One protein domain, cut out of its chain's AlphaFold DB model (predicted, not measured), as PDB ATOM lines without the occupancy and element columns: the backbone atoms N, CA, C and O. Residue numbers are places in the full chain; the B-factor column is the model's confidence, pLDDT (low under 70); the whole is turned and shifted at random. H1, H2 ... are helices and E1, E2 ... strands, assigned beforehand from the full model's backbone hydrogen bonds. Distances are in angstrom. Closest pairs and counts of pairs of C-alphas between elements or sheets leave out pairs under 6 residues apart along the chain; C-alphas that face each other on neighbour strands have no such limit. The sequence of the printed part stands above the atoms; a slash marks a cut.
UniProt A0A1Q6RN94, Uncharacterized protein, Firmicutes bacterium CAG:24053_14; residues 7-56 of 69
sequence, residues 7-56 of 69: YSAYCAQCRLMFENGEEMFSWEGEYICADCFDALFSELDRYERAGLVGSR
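This is residues 7 to 56 of the 69 residues of an uncharacterized protein of Firmicutes bacterium CAG:24053_14 (UniProt A0A1Q6RN94). A looped stretch, residues 7 to 23, leads into a small two-stranded hairpin, E1 and E2; H1 packs on it, mainly along E1, and H2 sits past the far end of H1, giving a rod. The 50 printed residues run E1, E2, H1, H2, a mixed class with one antiparallel sheet. The whole is loose, radius of gyration of the C-alphas 12.2 A, spanning 37 by 17 by 16 A.

Find C-alpha 24 at (21.084, -29.294, -43.409), where E1, residues 24 to 27, begins. E2 is residues 30 to 33. H1, residues 34 to 43, runs 14.4 A; H2, residues 46 to 52, runs 10.1 A to C-alpha 52 at (34.116, -20.618, -52.460).

In the hairpin E1 and E2, N 25 and O 32 are 2.9 A apart, within hydrogen-bond range. The closest C-alphas of E1 and H1, Phe 25 and Phe 37, are 6.7 A apart. H1 and H2 are close but not clearly touching, their closest C-alphas, Phe 41 and Arg 49, 7.6 A apart, at a steep tilt of 53 degrees, opposite ways. H2 is apart from E1 and E2. In H1 and H2 every O i to N i+4 pair is within hydrogen-bond range.

The C-alphas farthest apart, Asn 20 and Arg 56, lie 37.8 A apart. The printed part has no cut, and its three links are tight. Residues 7 to 8 are under 70 in pLDDT.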
ATOM      1  N   TYR A   7      20.835 -25.571 -32.883       60.03
ATOM      2  CA  TYR A   7      20.383 -25.806 -34.250       60.03
ATOM      3  C   TYR A   7      18.976 -25.209 -34.391       60.03
ATOM      4  O   TYR A   7      18.077 -25.553 -33.618       60.03
ATOM      5  N   SER A   8      18.809 -24.247 -35.302       67.62
ATOM      6  CA  SER A   8      17.481 -23.747 -35.646       67.62
ATOM      7  C   SER A   8      16.701 -24.918 -36.231       67.62
ATOM      8  O   SER A   8      17.167 -25.550 -37.171       67.62
ATOM      9  N   ALA A   9      15.513 -25.204 -35.695       84.12
ATOM     10  CA  ALA A   9      14.622 -26.219 -36.260       84.12
ATOM     11  C   ALA A   9      14.033 -25.800 -37.622       84.12
ATOM     12  O   ALA A   9      13.270 -26.557 -38.210       84.12
ATOM     13  N   TYR A  10      14.361 -24.599 -38.107       92.81
ATOM     14  CA  TYR A  10      13.817 -24.010 -39.323       92.81
ATOM     15  C   TYR A  10      14.930 -23.521 -40.240       92.81
ATOM     16  O   TYR A  10      15.897 -22.910 -39.770       92.81
ATOM     17  N   CYS A  11      14.730 -23.699 -41.543       95.00
ATOM     18  CA  CYS A  11      15.562 -23.101 -42.577       95.00
ATOM     19  C   CYS A  11      15.551 -21.571 -42.443       95.00
ATOM     20  O   CYS A  11      14.487 -20.945 -42.387       95.00
ATOM     21  N   ALA A  12      16.732 -20.950 -42.417       94.62
ATOM     22  CA  ALA A  12      16.856 -19.501 -42.269       94.62
ATOM     23  C   ALA A  12      16.240 -18.715 -43.443       94.62
ATOM     24  O   ALA A  12      15.783 -17.589 -43.238       94.62
ATOM     25  N   GLN A  13      16.168 -19.331 -44.630       95.50
ATOM     26  CA  GLN A  13      15.690 -18.698 -45.860       95.50
ATOM     27  C   GLN A  13      14.178 -18.866 -46.069       95.50
ATOM     28  O   GLN A  13      13.444 -17.880 -46.103       95.50
ATOM     29  N   CYS A  14      13.679 -20.103 -46.164       96.19
ATOM     30  CA  CYS A  14      12.259 -20.362 -46.441       96.19
ATOM     31  C   CYS A  14      11.379 -20.492 -45.187       96.19
ATOM     32  O   CYS A  14      10.159 -20.566 -45.311       96.19
ATOM     33  N   ARG A  15      11.971 -20.516 -43.982       94.69
ATOM     34  CA  ARG A  15      11.279 -20.667 -42.682       94.69
ATOM     35  C   ARG A  15      10.490 -21.968 -42.506       94.69
ATOM     36  O   ARG A  15       9.763 -22.098 -41.521       94.69
ATOM     37  N   LEU A  16      10.650 -22.936 -43.406       94.56
ATOM     38  CA  LEU A  16      10.108 -24.281 -43.234       94.56
ATOM     39  C   LEU A  16      10.891 -25.034 -42.157       94.56
ATOM     40  O   LEU A  16      12.091 -24.815 -41.981       94.56
ATOM     41  N   MET A  17      10.179 -25.873 -41.409       93.31
ATOM     42  CA  MET A  17      10.759 -26.712 -40.363       93.31
ATOM     43  C   MET A  17      11.501 -27.884 -41.001       93.31
ATOM     44  O   MET A  17      10.969 -28.483 -41.932       93.31
ATOM     45  N   PHE A  18      12.676 -28.219 -40.479       93.31
ATOM     46  CA  PHE A  18      13.424 -29.386 -40.929       93.31
ATOM     47  C   PHE A  18      12.733 -30.688 -40.516       93.31
ATOM     48  O   PHE A  18      12.227 -30.811 -39.393       93.31
ATOM     49  N   GLU A  19      12.758 -31.678 -41.402       91.56
ATOM     50  CA  GLU A  19      12.325 -33.037 -41.098       91.56
ATOM     51  C   GLU A  19      13.446 -33.855 -40.440       91.56
ATOM     52  O   GLU A  19      14.643 -33.579 -40.563       91.56
ATOM     53  N   ASN A  20      13.068 -34.895 -39.696       87.56
ATOM     54  CA  ASN A  20      14.050 -35.747 -39.036       87.56
ATOM     55  C   ASN A  20      14.876 -36.530 -40.069       87.56
ATOM     56  O   ASN A  20      14.334 -37.365 -40.789       87.56
ATOM     57  N   GLY A  21      16.192 -36.310 -40.069       88.06
ATOM     58  CA  GLY A  21      17.115 -36.925 -41.024       88.06
ATOM     59  C   GLY A  21      17.281 -36.146 -42.331       88.06
ATOM     60  O   GLY A  21      18.012 -36.616 -43.198       88.06
ATOM     61  N   GLU A  22      16.645 -34.979 -42.468       91.75
ATOM     62  CA  GLU A  22      16.871 -34.072 -43.593       91.75
ATOM     63  C   GLU A  22      18.301 -33.507 -43.566       91.75
ATOM     64  O   GLU A  22      18.865 -33.216 -42.505       91.75
ATOM     65  N   GLU A  23      18.900 -33.349 -44.748       93.56
ATOM     66  CA  GLU A  23      20.203 -32.710 -44.898       93.56
ATOM     67  C   GLU A  23      20.100 -31.206 -44.608       93.56
ATOM     68  O   GLU A  23      19.283 -30.489 -45.185       93.56
ATOM     69  N   MET A  24      20.974 -30.716 -43.727       94.19
ATOM     70  CA  MET A  24      21.084 -29.294 -43.409       94.19
ATOM     71  C   MET A  24      22.421 -28.757 -43.907       94.19
ATOM     72  O   MET A  24      23.483 -29.284 -43.564       94.19
ATOM     73  N   PHE A  25      22.372 -27.661 -44.655       94.69
ATOM     74  CA  PHE A  25      23.550 -26.993 -45.189       94.69
ATOM     75  C   PHE A  25      23.821 -25.723 -44.392       94.69
ATOM     76  O   PHE A  25      22.902 -24.975 -44.060       94.69
ATOM     77  N   SER A  26      25.087 -25.470 -44.065       92.94
ATOM     78  CA  SER A  26      25.491 -24.214 -43.433       92.94
ATOM     79  C   SER A  26      25.733 -23.141 -44.492       92.94
ATOM     80  O   SER A  26      26.542 -23.356 -45.397       92.94
ATOM     81  N   TRP A  27      25.113 -21.976 -44.339       92.88
ATOM     82  CA  TRP A  27      25.298 -20.816 -45.208       92.88
ATOM     83  C   TRP A  27      25.379 -19.541 -44.370       92.88
ATOM     84  O   TRP A  27      24.492 -19.279 -43.565       92.88
ATOM     85  N   GLU A  28      26.466 -18.774 -44.511       90.38
ATOM     86  CA  GLU A  28      26.693 -17.505 -43.787       90.38
ATOM     87  C   GLU A  28      26.483 -17.568 -42.255       90.38
ATOM     88  O   GLU A  28      26.130 -16.585 -41.613       90.38
ATOM     89  N   GLY A  29      26.744 -18.728 -41.645       88.62
ATOM     90  CA  GLY A  29      26.589 -18.939 -40.199       88.62
ATOM     91  C   GLY A  29      25.202 -19.422 -39.758       88.62
ATOM     92  O   GLY A  29      25.019 -19.692 -38.574       88.62
ATOM     93  N   GLU A  30      24.269 -19.599 -40.692       92.62
ATOM     94  CA  GLU A  30      22.922 -20.132 -40.472       92.62
ATOM     95  C   GLU A  30      22.740 -21.506 -41.145       92.62
ATOM     96  O   GLU A  30      23.560 -21.923 -41.966       92.62
ATOM     97  N   TYR A  31      21.658 -22.217 -40.806       94.00
ATOM     98  CA  TYR A  31      21.285 -23.481 -41.454       94.00
ATOM     99  C   TYR A  31      20.129 -23.295 -42.442       94.00
ATOM    100  O   TYR A  31      19.120 -22.653 -42.137       94.00
ATOM    101  N   ILE A  32      20.264 -23.904 -43.618       95.75
ATOM    102  CA  ILE A  32      19.282 -23.876 -44.705       95.75
ATOM    103  C   ILE A  32      19.044 -25.285 -45.271       95.75
ATOM    104  O   ILE A  32      19.899 -26.161 -45.147       95.75
ATOM    105  N   CYS A  33      17.871 -25.506 -45.871       96.56
ATOM    106  CA  CYS A  33      17.539 -26.764 -46.553       96.56
ATOM    107  C   CYS A  33      18.227 -26.865 -47.923       96.56
ATOM    108  O   CYS A  33      18.706 -25.857 -48.453       96.56
ATOM    109  N   ALA A  34      18.235 -28.070 -48.502       96.50
ATOM    110  CA  ALA A  34      18.849 -28.361 -49.800       96.50
ATOM    111  C   ALA A  34      18.359 -27.417 -50.913       96.50
ATOM    112  O   ALA A  34      19.170 -26.779 -51.579       96.50
ATOM    113  N   ASP A  35      17.042 -27.228 -51.034       96.81
ATOM    114  CA  ASP A  35      16.462 -26.365 -52.071       96.81
ATOM    115  C   ASP A  35      16.935 -24.908 -51.953       96.81
ATOM    116  O   ASP A  35      17.238 -24.247 -52.948       96.81
ATOM    117  N   CYS A  36      17.015 -24.390 -50.722       97.38
ATOM    118  CA  CYS A  36      17.498 -23.032 -50.483       97.38
ATOM    119  C   CYS A  36      19.003 -22.918 -50.731       97.38
ATOM    120  O   CYS A  36      19.455 -21.881 -51.213       97.38
ATOM    121  N   PHE A  37      19.769 -23.963 -50.413       96.88
ATOM    122  CA  PHE A  37      21.197 -24.013 -50.698       96.88
ATOM    123  C   PHE A  37      21.458 -23.971 -52.204       96.88
ATOM    124  O   PHE A  37      22.228 -23.126 -52.660       96.88
ATOM    125  N   ASP A  38      20.764 -24.801 -52.980       96.81
ATOM    126  CA  ASP A  38      20.899 -24.828 -54.436       96.81
ATOM    127  C   ASP A  38      20.475 -23.502 -55.075       96.81
ATOM    128  O   ASP A  38      21.157 -23.002 -55.973       96.81
ATOM    129  N   ALA A  39      19.390 -22.891 -54.588       97.00
ATOM    130  CA  ALA A  39      18.943 -21.584 -55.058       97.00
ATOM    131  C   ALA A  39      20.005 -20.498 -54.810       97.00
ATOM    132  O   ALA A  39      20.429 -19.834 -55.756       97.00
ATOM    133  N   LEU A  40      20.496 -20.373 -53.570       96.12
ATOM    134  CA  LEU A  40      21.523 -19.391 -53.205       96.12
ATOM    135  C   LEU A  40      22.829 -19.620 -53.972       96.12
ATOM    136  O   LEU A  40      23.417 -18.682 -54.505       96.12
ATOM    137  N   PHE A  41      23.269 -20.872 -54.097       95.50
ATOM    138  CA  PHE A  41      24.473 -21.205 -54.855       95.50
ATOM    139  C   PHE A  41      24.320 -20.897 -56.353       95.50
ATOM    140  O   PHE A  41      25.280 -20.483 -57.010       95.50
ATOM    141  N   SER A  42      23.118 -21.071 -56.906       95.00
ATOM    142  CA  SER A  42      22.809 -20.757 -58.303       95.00
ATOM    143  C   SER A  42      22.756 -19.249 -58.588       95.00
ATOM    144  O   SER A  42      23.022 -18.831 -59.717       95.00
ATOM    145  N   GLU A  43      22.472 -18.419 -57.586       95.88
ATOM    146  CA  GLU A  43      22.506 -16.958 -57.720       95.88
ATOM    147  C   GLU A  43      23.933 -16.399 -57.781       95.88
ATOM    148  O   GLU A  43      24.155 -15.373 -58.425       95.88
ATOM    149  N   LEU A  44      24.910 -17.098 -57.193       95.56
ATOM    150  CA  LEU A  44      26.313 -16.688 -57.243       95.56
ATOM    151  C   LEU A  44      26.850 -16.670 -58.672       95.56
ATOM    152  O   LEU A  44      26.627 -17.608 -59.453       95.56
ATOM    153  N   ASP A  45      27.654 -15.663 -58.991       94.44
ATOM    154  CA  ASP A  45      28.373 -15.612 -60.252       94.44
ATOM    155  C   ASP A  45      29.560 -16.599 -60.281       94.44
ATOM    156  O   ASP A  45      29.997 -17.172 -59.278       94.44
ATOM    157  N   ARG A  46      30.100 -16.847 -61.479       93.38
ATOM    158  CA  ARG A  46      31.176 -17.834 -61.685       93.38
ATOM    159  C   ARG A  46      32.455 -17.549 -60.886       93.38
ATOM    160  O   ARG A  46      33.175 -18.492 -60.566       93.38
ATOM    161  N   TYR A  47      32.774 -16.286 -60.614       94.94
ATOM    162  CA  TYR A  47      33.946 -15.885 -59.840       94.94
ATOM    163  C   TYR A  47      33.709 -16.106 -58.347       94.94
ATOM    164  O   TYR A  47      34.599 -16.617 -57.671       94.94
ATOM    165  N   GLU A  48      32.507 -15.806 -57.856       93.81
ATOM    166  CA  GLU A  48      32.103 -16.080 -56.471       93.81
ATOM    167  C   GLU A  48      32.136 -17.581 -56.174       93.81
ATOM    168  O   GLU A  48      32.787 -18.015 -55.220       93.81
ATOM    169  N   ARG A  49      31.548 -18.401 -57.058       94.31
ATOM    170  CA  ARG A  49      31.607 -19.868 -56.941       94.31
ATOM    171  C   ARG A  49      33.042 -20.383 -56.955       94.31
ATOM    172  O   ARG A  49      33.383 -21.252 -56.158       94.31
ATOM    173  N   ALA A  50      33.894 -19.848 -57.835       94.00
ATOM    174  CA  ALA A  50      35.307 -20.219 -57.873       94.00
ATOM    175  C   ALA A  50      36.026 -19.861 -56.563       94.00
ATOM    176  O   ALA A  50      36.813 -20.666 -56.070       94.00
ATOM    177  N   GLY A  51      35.716 -18.701 -55.978       93.69
ATOM    178  CA  GLY A  51      36.230 -18.284 -54.676       93.69
ATOM    179  C   GLY A  51      35.863 -19.262 -53.559       93.69
ATOM    180  O   GLY A  51      36.749 -19.686 -52.818       93.69
ATOM    181  N   LEU A  52      34.597 -19.687 -53.489       91.19
ATOM    182  CA  LEU A  52      34.116 -20.618 -52.460       91.19
ATOM    183  C   LEU A  52      34.818 -21.978 -52.494       91.19
ATOM    184  O   LEU A  52      35.130 -22.537 -51.446       91.19
ATOM    185  N   VAL A  53      35.101 -22.507 -53.688       91.69
ATOM    186  CA  VAL A  53      35.769 -23.811 -53.837       91.69
ATOM    187  C   VAL A  53      37.301 -23.714 -53.887       91.69
ATOM    188  O   VAL A  53      37.971 -24.707 -54.167       91.69
ATOM    189  N   GLY A  54      37.879 -22.525 -53.674       92.50
ATOM    190  CA  GLY A  54      39.325 -22.299 -53.793       92.50
ATOM    191  C   GLY A  54      39.869 -22.515 -55.212       92.50
ATOM    192  O   GLY A  54      41.057 -22.782 -55.402       92.50
ATOM    193  N   SER A  55      39.004 -22.425 -56.222       91.50
ATOM    194  CA  SER A  55      39.363 -22.614 -57.622       91.50
ATOM    195  C   SER A  55      40.033 -21.364 -58.183       91.50
ATOM    196  O   SER A  55      39.555 -20.237 -58.038       91.50
ATOM    197  N   ARG A  56      41.165 -21.558 -58.863       89.44
ATOM    198  CA  ARG A  56      41.930 -20.454 -59.442       89.44
ATOM    199  C   ARG A  56      41.393 -20.082 -60.819       89.44
ATOM    200  O   ARG A  56      41.589 -20.817 -61.785       89.44
TER     201      ARG A  56